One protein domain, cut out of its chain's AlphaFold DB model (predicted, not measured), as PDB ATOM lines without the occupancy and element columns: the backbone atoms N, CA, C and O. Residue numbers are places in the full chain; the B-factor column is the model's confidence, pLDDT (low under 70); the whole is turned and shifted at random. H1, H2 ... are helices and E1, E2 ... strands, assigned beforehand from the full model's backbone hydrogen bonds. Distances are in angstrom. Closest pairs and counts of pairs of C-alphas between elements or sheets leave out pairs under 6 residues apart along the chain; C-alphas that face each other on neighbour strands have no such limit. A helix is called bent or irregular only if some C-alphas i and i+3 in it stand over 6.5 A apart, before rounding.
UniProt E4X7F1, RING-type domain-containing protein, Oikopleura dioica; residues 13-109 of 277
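AT A GLANCE: This is residues 13 to 109 of the 277 residues of the protein "RING-type domain-containing protein" of Oikopleura dioica (UniProt E4X7F1). This is a long, loose rod with two lobes: at one end a small three-stranded sheet, E3, E2 and E4, with H1 over one face, and at the other a loop-rich lobe with the short helices H2, H3 and H4. Between the lobes, the short strand E1 runs beside residues 69 to 70 of the link from E4 to H2. The printed part has 97 residues, with four named strands and four named helices in the order E1 E2 E3 H1 E4 H2 H3 H4. The sheet's order is E3, E2, E4, all antiparallel; the class is mixed, helices and strands, with under half of the residues, 40 of the 97, in named elements. The whole is loose, with a radius of gyration of the C-alphas of 15.6 A and spans of 52 by 23 by 18 A.

IN THESE COORDINATES: E1 is residues 15 to 17, with C-alpha 15 at (-28.845, 15.162, -33.780). E2, residues 33 to 39, is 18.6 A long and ends with C-alpha 39 at (-32.806, -7.981, -45.345). E3, residues 43 to 48, measures 16.8 A. H1, residues 49 to 55, measures 10.1 A, and E4 is residues 63 to 65. H2, residues 73 to 76, is neither bent nor irregular, but only just: C-alphas 73 and 76 are 6.2 A apart. H3 is residues 91 to 96, 8.7 A, and H4 is residues 101 to 104, with C-alpha 104 at (-37.194, 21.019, -19.594).

HOW THE PARTS SIT: E2 and E3 form a hairpin, antiparallel at 148 degrees, with N 37 and O 45 2.8 A apart, within hydrogen-bond range. E2 and E4 are antiparallel at 134 degrees, with N 64 and O 34 2.9 A apart, also within range. H1 is on the sheet at a height of 8.9 A and along the strands, at 20 degrees to E3 on the local plane; it lies over E3 and only just over E2, with 3 of its 7 C-alphas on E2. E3, H1 and E4 make a split strand-helix-strand unit, two strands of one sheet that are not neighbours, joined through a helix, with E2 between them in the sheet, and its crossover is right-handed. E1 pairs with no named strand, but its residues 15 to 17 pair antiparallel with residues 69 to 70. H2 and H4 only just touch, with 3 pairs of C-alphas within 8 A; the closest are those of Pro 73 and Ala 103, 6.0 A apart. H3 and H4 touch only at the corner by their link, closest at the C-alphas of Val 96 and Gly 104, 6.0 A. Every O i to N i+4 pair is within hydrogen-bond range in H1 and H3; H2 and H4 are too short for one, and their single O i to N i+3 pair is within range in H4 but not in H2.

THE WHOLE: The two C-alphas farthest apart, those of Thr 40 and Ser 81, are 51.9 A apart. The printed part has no cut. The links E1 to E2, 15 residues, and H2 to H3, 14 residues, are long. The mean pLDDT of the printed part is 93.9, and no printed residue is under 70.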
ATOM      1  N   ARG A  13     -31.635  18.266 -37.178       94.00
ATOM      2  CA  ARG A  13     -30.917  19.442 -36.662       94.00
ATOM      3  C   ARG A  13     -30.569  19.367 -35.173       94.00
ATOM      4  O   ARG A  13     -29.724  20.127 -34.720       94.00
ATOM      5  N   TYR A  14     -31.259  18.513 -34.417       94.88
ATOM      6  CA  TYR A  14     -30.977  18.268 -33.003       94.88
ATOM      7  C   TYR A  14     -30.079  17.056 -32.789       94.88
ATOM      8  O   TYR A  14     -29.733  16.769 -31.654       94.88
ATOM      9  N   VAL A  15     -29.707  16.341 -33.849       96.75
ATOM     10  CA  VAL A  15     -28.845  15.162 -33.780       96.75
ATOM     11  C   VAL A  15     -27.430  15.617 -34.100       96.75
ATOM     12  O   VAL A  15     -27.180  16.148 -35.180       96.75
ATOM     13  N   THR A  16     -26.520  15.468 -33.146       97.19
ATOM     14  CA  THR A  16     -25.102  15.815 -33.316       97.19
ATOM     15  C   THR A  16     -24.308  14.631 -33.846       97.19
ATOM     16  O   THR A  16     -23.428  14.818 -34.679       97.19
ATOM     17  N   ASP A  17     -24.689  13.423 -33.439       97.50
ATOM     18  CA  ASP A  17     -24.185  12.160 -33.962       97.50
ATOM     19  C   ASP A  17     -25.336  11.147 -33.995       97.50
ATOM     20  O   ASP A  17     -26.115  11.046 -33.049       97.50
ATOM     21  N   PHE A  18     -25.478  10.401 -35.088       97.25
ATOM     22  CA  PHE A  18     -26.469   9.328 -35.166       97.25
ATOM     23  C   PHE A  18     -26.021   8.052 -34.449       97.25
ATOM     24  O   PHE A  18     -26.863   7.182 -34.220       97.25
ATOM     25  N   GLY A  19     -24.735   7.926 -34.121       96.81
ATOM     26  CA  GLY A  19     -24.161   6.702 -33.588       96.81
ATOM     27  C   GLY A  19     -24.348   5.512 -34.532       96.81
ATOM     28  O   GLY A  19     -24.691   5.648 -35.712       96.81
ATOM     29  N   THR A  20     -24.147   4.310 -34.001       96.19
ATOM     30  CA  THR A  20     -24.330   3.066 -34.761       96.19
ATOM     31  C   THR A  20     -25.795   2.627 -34.821       96.19
ATOM     32  O   THR A  20     -26.178   1.833 -35.683       96.19
ATOM     33  N   ARG A  21     -26.640   3.146 -33.921       95.69
ATOM     34  CA  ARG A  21     -28.002   2.648 -33.667       95.69
ATOM     35  C   ARG A  21     -29.076   3.707 -33.776       95.69
ATOM     36  O   ARG A  21     -30.255   3.365 -33.717       95.69
ATOM     37  N   GLY A  22     -28.721   4.974 -33.935       93.88
ATOM     38  CA  GLY A  22     -29.712   6.038 -33.907       93.88
ATOM     39  C   GLY A  22     -30.407   6.316 -35.219       93.88
ATOM     40  O   GLY A  22     -31.560   6.743 -35.189       93.88
ATOM     41  N   LYS A  23     -29.773   6.058 -36.368       96.69
ATOM     42  CA  LYS A  23     -30.375   6.358 -37.675       96.69
ATOM     43  C   LYS A  23     -31.278   5.226 -38.158       96.69
ATOM     44  O   LYS A  23     -30.821   4.121 -38.426       96.69
ATOM     45  N   CYS A  24     -32.559   5.528 -38.349       96.44
ATOM     46  CA  CYS A  24     -33.478   4.615 -39.019       96.44
ATOM     47  C   CYS A  24     -33.207   4.588 -40.530       96.44
ATOM     48  O   CYS A  24     -33.287   5.624 -41.188       96.44
ATOM     49  N   PHE A  25     -32.982   3.410 -41.108       96.75
ATOM     50  CA  PHE A  25     -32.820   3.220 -42.551       96.75
ATOM     51  C   PHE A  25     -34.094   3.580 -43.332       96.75
ATOM     52  O   PHE A  25     -34.036   4.127 -44.428       96.75
ATOM     53  N   GLY A  26     -35.271   3.320 -42.752       95.75
ATOM     54  CA  GLY A  26     -36.558   3.558 -43.403       95.75
ATOM     55  C   GLY A  26     -36.945   5.032 -43.540       95.75
ATOM     56  O   GLY A  26     -37.369   5.435 -44.617       95.75
ATOM     57  N   CYS A  27     -36.833   5.817 -42.464       94.94
ATOM     58  CA  CYS A  27     -37.256   7.224 -42.445       94.94
ATOM     59  C   CYS A  27     -36.099   8.225 -42.339       94.94
ATOM     60  O   CYS A  27     -36.349   9.425 -42.351       94.94
ATOM     61  N   THR A  28     -34.851   7.765 -42.212       95.31
ATOM     62  CA  THR A  28     -33.619   8.568 -42.058       95.31
ATOM     63  C   THR A  28     -33.528   9.447 -40.804       95.31
ATOM     64  O   THR A  28     -32.521  10.126 -40.610       95.31
ATOM     65  N   HIS A  29     -34.532   9.406 -39.921       95.06
ATOM     66  CA  HIS A  29     -34.558  10.155 -38.665       95.06
ATOM     67  C   HIS A  29     -33.885   9.406 -37.515       95.06
ATOM     68  O   HIS A  29     -33.758   8.176 -37.540       95.06
ATOM     69  N   ALA A  30     -33.517  10.167 -36.481       95.31
ATOM     70  CA  ALA A  30     -33.115   9.600 -35.207       95.31
ATOM     71  C   ALA A  30     -34.340   9.080 -34.446       95.31
ATOM     72  O   ALA A  30     -35.381   9.743 -34.396       95.31
ATOM     73  N   SER A  31     -34.209   7.897 -33.850       94.12
ATOM     74  CA  SER A  31     -35.234   7.287 -33.001       94.12
ATOM     75  C   SER A  31     -34.638   6.881 -31.661       94.12
ATOM     76  O   SER A  31     -33.452   6.585 -31.597       94.12
ATOM     77  N   GLY A  32     -35.454   6.847 -30.605       91.81
ATOM     78  CA  GLY A  32     -35.014   6.373 -29.285       91.81
ATOM     79  C   GLY A  32     -34.717   4.888 -29.255       91.81
ATOM     80  O   GLY A  32     -33.882   4.438 -28.477       91.81
ATOM     81  N   PHE A  33     -35.371   4.148 -30.149       93.75
ATOM     82  CA  PHE A  33     -35.220   2.714 -30.267       93.75
ATOM     83  C   PHE A  33     -35.172   2.300 -31.730       93.75
ATOM     84  O   PHE A  33     -36.029   2.691 -32.532       93.75
ATOM     85  N   THR A  34     -34.205   1.457 -32.065       96.12
ATOM     86  CA  THR A  34     -34.124   0.813 -33.375       96.12
ATOM     87  C   THR A  34     -34.016  -0.692 -33.213       96.12
ATOM     88  O   THR A  34     -33.557  -1.192 -32.190       96.12
ATOM     89  N   ALA A  35     -34.496  -1.419 -34.211       97.38
ATOM     90  CA  ALA A  35     -34.299  -2.850 -34.319       97.38
ATOM     91  C   ALA A  35     -33.478  -3.153 -35.563       97.38
ATOM     92  O   ALA A  35     -33.702  -2.564 -36.623       97.38
ATOM     93  N   GLU A  36     -32.543  -4.080 -35.425       97.69
ATOM     94  CA  GLU A  36     -31.771  -4.610 -36.536       97.69
ATOM     95  C   GLU A  36     -32.596  -5.676 -37.273       97.69
ATOM     96  O   GLU A  36     -33.007  -6.679 -36.691       97.69
ATOM     97  N   ILE A  37     -32.865  -5.440 -38.556       97.69
ATOM     98  CA  ILE A  37     -33.615  -6.332 -39.440       97.69
ATOM     99  C   ILE A  37     -32.662  -6.819 -40.529       97.69
ATOM    100  O   ILE A  37     -32.069  -6.019 -41.253       97.69
ATOM    101  N   LYS A  38     -32.514  -8.141 -40.653       96.56
ATOM    102  CA  LYS A  38     -31.760  -8.754 -41.753       96.56
ATOM    103  C   LYS A  38     -32.614  -8.722 -43.012       96.56
ATOM    104  O   LYS A  38     -33.689  -9.318 -43.037       96.56
ATOM    105  N   THR A  39     -32.138  -8.039 -44.044       93.81
ATOM    106  CA  THR A  39     -32.806  -7.981 -45.345       93.81
ATOM    107  C   THR A  39     -32.083  -8.894 -46.332       93.81
ATOM    108  O   THR A  39     -30.851  -8.963 -46.372       93.81
ATOM    109  N   THR A  40     -32.847  -9.651 -47.122       93.38
ATOM    110  CA  THR A  40     -32.292 -10.604 -48.091       93.38
ATOM    111  C   THR A  40     -31.402  -9.868 -49.094       93.38
ATOM    112  O   THR A  40     -31.883  -9.057 -49.882       93.38
ATOM    113  N   GLY A  41     -30.093 -10.129 -49.042       92.56
ATOM    114  CA  GLY A  41     -29.110  -9.583 -49.982       92.56
ATOM    115  C   GLY A  41     -28.542  -8.190 -49.670       92.56
ATOM    116  O   GLY A  41     -27.741  -7.711 -50.464       92.56
ATOM    117  N   LYS A  42     -28.904  -7.535 -48.553       85.94
ATOM    118  CA  LYS A  42     -28.388  -6.185 -48.205       85.94
ATOM    119  C   LYS A  42     -27.733  -6.071 -46.823       85.94
ATOM    120  O   LYS A  42     -27.378  -4.978 -46.396       85.94
ATOM    121  N   GLY A  43     -27.498  -7.198 -46.154       94.44
ATOM    122  CA  GLY A  43     -26.951  -7.212 -44.799       94.44
ATOM    123  C   GLY A  43     -28.019  -6.890 -43.754       94.44
ATOM    124  O   GLY A  43     -29.205  -7.162 -43.957       94.44
ATOM    125  N   SER A  44     -27.596  -6.375 -42.604       95.88
ATOM    126  CA  SER A  44     -28.505  -5.951 -41.546       95.88
ATOM    127  C   SER A  44     -28.672  -4.434 -41.525       95.88
ATOM    128  O   SER A  44     -27.715  -3.669 -41.607       95.88
ATOM    129  N   GLU A  45     -29.921  -3.992 -41.432       97.25
ATOM    130  CA  GLU A  45     -30.303  -2.583 -41.453       97.25
ATOM    131  C   GLU A  45     -31.119  -2.258 -40.200       97.25
ATOM    132  O   GLU A  45     -31.900  -3.078 -39.716       97.25
ATOM    133  N   ARG A  46     -30.966  -1.046 -39.658       97.06
ATOM    134  CA  ARG A  46     -31.680  -0.631 -38.443       97.06
ATOM    135  C   ARG A  46     -32.925   0.174 -38.770       97.06
ATOM    136  O   ARG A  46     -32.871   1.162 -39.498       97.06
ATOM    137  N   TYR A  47     -34.052  -0.203 -38.184       96.88
ATOM    138  CA  TYR A  47     -35.345   0.436 -38.410       96.88
ATOM    139  C   TYR A  47     -35.952   0.903 -37.088       96.88
ATOM    140  O   TYR A  47     -35.906   0.196 -36.084       96.88
ATOM    141  N   CYS A  48     -36.551   2.096 -37.073       95.56
ATOM    142  CA  CYS A  48     -37.372   2.525 -35.945       95.56
ATOM    143  C   CYS A  48     -38.652   1.687 -35.871       95.56
ATOM    144  O   CYS A  48     -39.092   1.115 -36.872       95.56
ATOM    145  N   LYS A  49     -39.296   1.675 -34.701       93.94
ATOM    146  CA  LYS A  49     -40.525   0.901 -34.462       93.94
ATOM    147  C   LYS A  49     -41.607   1.136 -35.511       93.94
ATOM    148  O   LYS A  49     -42.180   0.183 -36.021       93.94
ATOM    149  N   PHE A  50     -41.831   2.393 -35.891       93.69
ATOM    150  CA  PHE A  50     -42.808   2.732 -36.923       93.69
ATOM    151  C   PHE A  50     -42.466   2.101 -38.283       93.69
ATOM    152  O   PHE A  50     -43.323   1.485 -38.912       93.69
ATOM    153  N   CYS A  51     -41.208   2.208 -38.725       95.62
ATOM    154  CA  CYS A  51     -40.781   1.620 -39.993       95.62
ATOM    155  C   CYS A  51     -40.788   0.089 -39.963       95.62
ATOM    156  O   CYS A  51     -41.111  -0.504 -40.987       95.62
ATOM    157  N   VAL A  52     -40.477  -0.543 -38.824       95.81
ATOM    158  CA  VAL A  52     -40.623  -1.998 -38.668       95.81
ATOM    159  C   VAL A  52     -42.085  -2.397 -38.822       95.81
ATOM    160  O   VAL A  52     -42.381  -3.240 -39.654       95.81
ATOM    161  N   THR A  53     -43.010  -1.755 -38.104       94.12
ATOM    162  CA  THR A  53     -44.441  -2.087 -38.198       94.12
ATOM    163  C   THR A  53     -44.996  -1.902 -39.612       94.12
ATOM    164  O   THR A  53     -45.839  -2.685 -40.033       94.12
ATOM    165  N   GLN A  54     -44.525  -0.897 -40.360       95.38
ATOM    166  CA  GLN A  54     -44.987  -0.677 -41.732       95.38
ATOM    167  C   GLN A  54     -44.353  -1.613 -42.764       95.38
ATOM    168  O   GLN A  54     -45.050  -2.085 -43.655       95.38
ATOM    169  N   LYS A  55     -43.038  -1.848 -42.689       96.19
ATOM    170  CA  LYS A  55     -42.308  -2.612 -43.715       96.19
ATOM    171  C   LYS A  55     -42.224  -4.107 -43.412       96.19
ATOM    172  O   LYS A  55     -42.075  -4.902 -44.331       96.19
ATOM    173  N   PHE A  56     -42.299  -4.478 -42.138       95.81
ATOM    174  CA  PHE A  56     -42.093  -5.835 -41.636       95.81
ATOM    175  C   PHE A  56     -43.129  -6.169 -40.541       95.81
ATOM    176  O   PHE A  56     -42.750  -6.425 -39.396       95.81
ATOM    177  N   PRO A  57     -44.442  -6.150 -40.847       95.00
ATOM    178  CA  PRO A  57     -45.503  -6.293 -39.843       95.00
ATOM    179  C   PRO A  57     -45.447  -7.614 -39.056       95.00
ATOM    180  O   PRO A  57     -45.873  -7.659 -37.905       95.00
ATOM    181  N   GLU A  58     -44.885  -8.670 -39.645       95.12
ATOM    182  CA  GLU A  58     -44.759  -9.998 -39.029       95.12
ATOM    183  C   GLU A  58     -43.438 -10.197 -38.263       95.12
ATOM    184  O   GLU A  58     -43.240 -11.215 -37.594       95.12
ATOM    185  N   ALA A  59     -42.509  -9.237 -38.331       94.56
ATOM    186  CA  ALA A  59     -41.197  -9.389 -37.719       94.56
ATOM    187  C   ALA A  59     -41.259  -9.233 -36.191       94.56
ATOM    188  O   ALA A  59     -41.598  -8.175 -35.653       94.56
ATOM    189  N   LYS A  60     -40.819 -10.271 -35.470       93.81
ATOM    190  CA  LYS A  60     -40.511 -10.189 -34.036       93.81
ATOM    191  C   LYS A  60     -39.165  -9.493 -33.844       93.81
ATOM    192  O   LYS A  60     -38.120 -10.128 -33.753       93.81
ATOM    193  N   ALA A  61     -39.202  -8.168 -33.834       95.50
ATOM    194  CA  ALA A  61     -38.019  -7.328 -33.738       95.50
ATOM    195  C   ALA A  61     -37.628  -7.056 -32.274       95.50
ATOM    196  O   ALA A  61     -38.465  -6.637 -31.470       95.50
ATOM    197  N   LYS A  62     -36.346  -7.252 -31.932       96.12
ATOM    198  CA  LYS A  62     -35.768  -6.787 -30.663       96.12
ATOM    199  C   LYS A  62     -35.330  -5.337 -30.837       96.12
ATOM    200  O   LYS A  62     -34.555  -5.033 -31.738       96.12
ATOM    201  N   TYR A  63     -35.837  -4.458 -29.982       95.31
ATOM    202  CA  TYR A  63     -35.503  -3.039 -30.008       95.31
ATOM    203  C   TYR A  63     -34.394  -2.735 -29.008       95.31
ATOM    204  O   TYR A  63     -34.435  -3.198 -27.869       95.31
ATOM    205  N   GLU A  64     -33.433  -1.929 -29.433       95.50
ATOM    206  CA  GLU A  64     -32.315  -1.464 -28.620       95.50
ATOM    207  C   GLU A  64     -32.380   0.053 -28.472       95.50
ATOM    208  O   GLU A  64     -32.801   0.746 -29.402       95.50
ATOM    209  N   LYS A  65     -31.945   0.570 -27.313       94.94
ATOM    210  CA  LYS A  65     -31.784   2.014 -27.112       94.94
ATOM    211  C   LYS A  65     -30.757   2.569 -28.103       94.94
ATOM    212  O   LYS A  65     -29.731   1.947 -28.382       94.94
ATOM    213  N   THR A  66     -31.049   3.756 -28.618       95.56
ATOM    214  CA  THR A  66     -30.142   4.511 -29.482       95.56
ATOM    215  C   THR A  66     -28.885   4.967 -28.742       95.56
ATOM    216  O   THR A  66     -28.936   5.309 -27.563       95.56
ATOM    217  N   ASP A  67     -27.765   5.008 -29.456       96.94
ATOM    218  CA  ASP A  67     -26.508   5.640 -29.044       96.94
ATOM    219  C   ASP A  67     -26.301   7.022 -29.688       96.94
ATOM    220  O   ASP A  67     -25.243   7.625 -29.505       96.94
ATOM    221  N   ALA A  68     -27.304   7.533 -30.415       97.38
ATOM    222  CA  ALA A  68     -27.267   8.881 -30.966       97.38
ATOM    223  C   ALA A  68     -27.057   9.932 -29.876       97.38
ATOM    224  O   ALA A  68     -27.561   9.821 -28.753       97.38
ATOM    225  N   LYS A  69     -26.354  10.990 -30.266       97.94
ATOM    226  CA  LYS A  69     -26.109  12.178 -29.465       97.94
ATOM    227  C   LYS A  69     -26.984  13.318 -29.954       97.94
ATOM    228  O   LYS A  69     -27.183  13.508 -31.159       97.94
ATOM    229  N   PHE A  70     -27.517  14.070 -29.001       96.88
ATOM    230  CA  PHE A  70     -28.447  15.155 -29.262       96.88
ATOM    231  C   PHE A  70     -27.929  16.482 -28.710       96.88
ATOM    232  O   PHE A  70     -27.345  16.551 -27.627       96.88
ATOM    233  N   SER A  71     -28.191  17.562 -29.443       97.06
ATOM    234  CA  SER A  71     -28.002  18.921 -28.949       97.06
ATOM    235  C   SER A  71     -29.225  19.413 -28.194       97.06
ATOM    236  O   SER A  71     -30.371  19.090 -28.518       97.06
ATOM    237  N   CYS A  72     -28.974  20.230 -27.172       96.06
ATOM    238  CA  CYS A  72     -30.032  20.887 -26.431       96.06
ATOM    239  C   CYS A  72     -30.915  21.709 -27.391       96.06
ATOM    240  O   CYS A  72     -30.398  22.515 -28.171       96.06
ATOM    241  N   PRO A  73     -32.253  21.607 -27.315       92.50
ATOM    242  CA  PRO A  73     -33.131  22.428 -28.143       92.50
ATOM    243  C   PRO A  73     -32.904  23.939 -27.987       92.50
ATOM    244  O   PRO A  73     -33.128  24.702 -28.929       92.50
ATOM    245  N   ALA A  74     -32.420  24.367 -26.816       92.75
ATOM    246  CA  ALA A  74     -32.086  25.754 -26.528       92.75
ATOM    247  C   ALA A  74     -30.776  26.227 -27.197       92.75
ATOM    248  O   ALA A  74     -30.559  27.435 -27.274       92.75
ATOM    249  N   CYS A  75     -29.941  25.334 -27.756       90.94
ATOM    250  CA  CYS A  75     -28.767  25.710 -28.565       90.94
ATOM    251  C   CYS A  75     -29.142  26.630 -29.739       90.94
ATOM    252  O   CYS A  75     -28.354  27.478 -30.161       90.94
ATOM    253  N   LEU A  76     -30.356  26.462 -30.271       87.88
ATOM    254  CA  LEU A  76     -30.869  27.219 -31.413       87.88
ATOM    255  C   LEU A  76     -31.609  28.505 -31.007       87.88
ATOM    256  O   LEU A  76     -32.197  29.166 -31.864       87.88
ATOM    257  N   SER A  77     -31.607  28.864 -29.718       87.88
ATOM    258  CA  SER A  77     -32.167  30.135 -29.257       87.88
ATOM    259  C   SER A  77     -31.422  31.305 -29.901       87.88
ATOM    260  O   SER A  77     -30.192  31.337 -29.908       87.88
ATOM    261  N   LYS A  78     -32.173  32.288 -30.418       93.06
ATOM    262  CA  LYS A  78     -31.610  33.581 -30.845       93.06
ATOM    263  C   LYS A  78     -31.178  34.438 -29.655       93.06
ATOM    264  O   LYS A  78     -30.329  35.302 -29.811       93.06
ATOM    265  N   ASN A  79     -31.785  34.212 -28.488       93.06
ATOM    266  CA  ASN A  79     -31.406  34.886 -27.258       93.06
ATOM    267  C   ASN A  79     -30.236  34.133 -26.618       93.06
ATOM    268  O   ASN A  79     -30.407  32.991 -26.177       93.06
ATOM    269  N   GLU A  80     -29.078  34.786 -26.585       93.56
ATOM    270  CA  GLU A  80     -27.821  34.239 -26.080       93.56
ATOM    271  C   GLU A  80     -27.907  33.850 -24.600       93.56
ATOM    272  O   GLU A  80     -27.418  32.788 -24.229       93.56
ATOM    273  N   SER A  81     -28.642  34.609 -23.777       92.06
ATOM    274  CA  SER A  81     -28.809  34.295 -22.348       92.06
ATOM    275  C   SER A  81     -29.641  33.037 -22.083       92.06
ATOM    276  O   SER A  81     -29.598  32.475 -20.991       92.06
ATOM    277  N   LEU A  82     -30.394  32.567 -23.082       91.38
ATOM    278  CA  LEU A  82     -31.188  31.338 -23.006       91.38
ATOM    279  C   LEU A  82     -30.496  30.152 -23.683       91.38
ATOM    280  O   LEU A  82     -31.047  29.045 -23.664       91.38
ATOM    281  N   ARG A  83     -29.330  30.372 -24.302       93.25
ATOM    282  CA  ARG A  83     -28.613  29.354 -25.059       93.25
ATOM    283  C   ARG A  83     -27.934  28.383 -24.100       93.25
ATOM    284  O   ARG A  83     -27.130  28.757 -23.258       93.25
ATOM    285  N   CYS A  84     -28.247  27.106 -24.260       95.94
ATOM    286  CA  CYS A  84     -27.484  26.017 -23.661       95.94
ATOM    287  C   CYS A  84     -26.542  25.470 -24.734       95.94
ATOM    288  O   CYS A  84     -26.953  25.371 -25.885       95.94
ATOM    289  N   ASN A  85     -25.301  25.135 -24.385       95.25
ATOM    290  CA  ASN A  85     -24.289  24.663 -25.341       95.25
ATOM    291  C   ASN A  85     -24.067  23.141 -25.293       95.25
ATOM    292  O   ASN A  85     -23.163  22.640 -25.956       95.25
ATOM    293  N   THR A  86     -24.882  22.398 -24.541       96.88
ATOM    294  CA  THR A  86     -24.744  20.943 -24.409       96.88
ATOM    295  C   THR A  86     -25.122  20.231 -25.711       96.88
ATOM    296  O   THR A  86     -26.217  20.430 -26.243       96.88
ATOM    297  N   LYS A  87     -24.204  19.406 -26.232       96.00
ATOM    298  CA  LYS A  87     -24.295  18.757 -27.555       96.00
ATOM    299  C   LYS A  87     -24.261  17.227 -27.533       96.00
ATOM    300  O   LYS A  87     -24.421  16.616 -28.583       96.00
ATOM    301  N   GLU A  88     -24.053  16.619 -26.372       96.88
ATOM    302  CA  GLU A  88     -23.822  15.174 -26.247       96.88
ATOM    303  C   GLU A  88     -24.873  14.481 -25.378       96.88
ATOM    304  O   GLU A  88     -24.577  13.524 -24.667       96.88
ATOM    305  N   LEU A  89     -26.117  14.960 -25.441       97.06
ATOM    306  CA  LEU A  89     -27.215  14.376 -24.679       97.06
ATOM    307  C   LEU A  89     -27.562  12.996 -25.223       97.06
ATOM    308  O   LEU A  89     -27.606  12.789 -26.438       97.06
ATOM    309  N   THR A  90     -27.870  12.073 -24.325       96.88
ATOM    310  CA  THR A  90     -28.583  10.838 -24.651       96.88
ATOM    311  C   THR A  90     -30.035  11.138 -25.041       96.88
ATOM    312  O   THR A  90     -30.550  12.242 -24.840       96.88
ATOM    313  N   TYR A  91     -30.726  10.148 -25.611       95.06
ATOM    314  CA  TYR A  91     -32.141  10.288 -25.970       95.06
ATOM    315  C   TYR A  91     -33.014  10.652 -24.761       95.06
ATOM    316  O   TYR A  91     -33.836  11.566 -24.850       95.06
ATOM    317  N   ASP A  92     -32.806   9.974 -23.631       94.25
ATOM    318  CA  ASP A  92     -33.604  10.176 -22.421       94.25
ATOM    319  C   ASP A  92     -33.353  11.584 -21.846       94.25
ATOM    320  O   ASP A  92     -34.299  12.339 -21.610       94.25
ATOM    321  N   GLU A  93     -32.087  12.011 -21.752       95.56
ATOM    322  CA  GLU A  93     -31.706  13.366 -21.321       95.56
ATOM    323  C   GLU A  93     -32.276  14.465 -22.222       95.56
ATOM    324  O   GLU A  93     -32.717  15.509 -21.732       95.56
ATOM    325  N   TYR A  94     -32.295  14.240 -23.537       95.31
ATOM    326  CA  TYR A  94     -32.876  15.169 -24.501       95.31
ATOM    327  C   TYR A  94     -34.387  15.343 -24.291       95.31
ATOM    328  O   TYR A  94     -34.876  16.475 -24.273       95.31
ATOM    329  N   TYR A  95     -35.137  14.250 -24.101       92.25
ATOM    330  CA  TYR A  95     -36.590  14.324 -23.892       92.25
ATOM    331  C   TYR A  95     -36.964  14.899 -22.530       92.25
ATOM    332  O   TYR A  95     -37.882  15.725 -22.442       92.25
ATOM    333  N   VAL A  96     -36.245  14.503 -21.480       93.62
ATOM    334  CA  VAL A  96     -36.406  15.071 -20.137       93.62
ATOM    335  C   VAL A  96     -36.010  16.549 -20.143       93.62
ATOM    336  O   VAL A  96     -36.684  17.373 -19.527       93.62
ATOM    337  N   GLY A  97     -34.996  16.914 -20.928       94.50
ATOM    338  CA  GLY A  97     -34.435  18.256 -20.958       94.50
ATOM    339  C   GLY A  97     -33.547  18.522 -19.745       94.50
ATOM    340  O   GLY A  97     -33.579  19.622 -19.199       94.50
ATOM    341  N   SER A  98     -32.770  17.520 -19.320       94.69
ATOM    342  CA  SER A  98     -31.949  17.563 -18.096       94.69
ATOM    343  C   SER A  98     -30.854  18.636 -18.125       94.69
ATOM    344  O   SER A  98     -30.434  19.123 -17.081       94.69
ATOM    345  N   CYS A  99     -30.409  19.050 -19.312       96.06
ATOM    346  CA  CYS A  99     -29.294  19.984 -19.470       96.06
ATOM    347  C   CYS A  99     -29.580  21.435 -19.061       96.06
ATOM    348  O   CYS A  99     -28.645  22.157 -18.722       96.06
ATOM    349  N   CYS A 100     -30.829  21.908 -19.139       95.06
ATOM    350  CA  CYS A 100     -31.186  23.259 -18.705       95.06
ATOM    351  C   CYS A 100     -32.699  23.434 -18.529       95.06
ATOM    352  O   CYS A 100     -33.511  22.759 -19.163       95.06
ATOM    353  N   LYS A 101     -33.096  24.446 -17.745       93.25
ATOM    354  CA  LYS A 101     -34.510  24.789 -17.510       93.25
ATOM    355  C   LYS A 101     -35.296  25.006 -18.813       93.25
ATOM    356  O   LYS A 101     -36.438  24.571 -18.924       93.25
ATOM    357  N   ASN A 102     -34.679  25.628 -19.820       92.06
ATOM    358  CA  ASN A 102     -35.325  25.880 -21.114       92.06
ATOM    359  C   ASN A 102     -35.573  24.591 -21.912       92.06
ATOM    360  O   ASN A 102     -36.586  24.499 -22.601       92.06
ATOM    361  N   ALA A 103     -34.689  23.592 -21.808       90.94
ATOM    362  CA  ALA A 103     -34.897  22.278 -22.411       90.94
ATOM    363  C   ALA A 103     -36.038  21.529 -21.712       90.94
ATOM    364  O   ALA A 103     -36.914  20.985 -22.381       90.94
ATOM    365  N   GLY A 104     -36.095  21.591 -20.377       88.38
ATOM    366  CA  GLY A 104     -37.194  21.019 -19.594       88.38
ATOM    367  C   GLY A 104     -38.565  21.617 -19.938       88.38
ATOM    368  O   GLY A 104     -39.568  20.902 -19.971       88.38
ATOM    369  N   LEU A 105     -38.614  22.909 -20.278       87.69
ATOM    370  CA  LEU A 105     -39.834  23.615 -20.694       87.69
ATOM    371  C   LEU A 105     -40.142  23.496 -22.191       87.69
ATOM    372  O   LEU A 105     -41.204  23.932 -22.646       87.69
ATOM    373  N   TRP A 106     -39.237  22.911 -22.975       81.88
ATOM    374  CA  TRP A 106     -39.384  22.858 -24.417       81.88
ATOM    375  C   TRP A 106     -40.592  22.006 -24.809       81.88
ATOM    376  O   TRP A 106     -40.669  20.802 -24.550       81.88
ATOM    377  N   THR A 107     -41.576  22.654 -25.425       73.19
ATOM    378  CA  THR A 107     -42.765  22.005 -25.967       73.19
ATOM    379  C   THR A 107     -43.070  22.629 -27.322       73.19
ATOM    380  O   THR A 107     -43.513  23.771 -27.422       73.19
ATOM    381  N   TYR A 108     -42.835  21.895 -28.411       71.69
ATOM    382  CA  TYR A 108     -43.500  22.251 -29.662       71.69
ATOM    383  C   TYR A 108     -45.005  22.078 -29.477       71.69
ATOM    384  O   TYR A 108     -45.440  21.064 -28.927       71.69
ATOM    385  N   LYS A 109     -45.809  23.027 -29.982       75.50
ATOM    386  CA  LYS A 109     -47.281  22.928 -29.948       75.50
ATOM    387  C   LYS A 109     -47.775  21.576 -30.486       75.50
ATOM    388  O   LYS A 109     -48.699  21.004 -29.927       75.50
TER     389      LYS A 109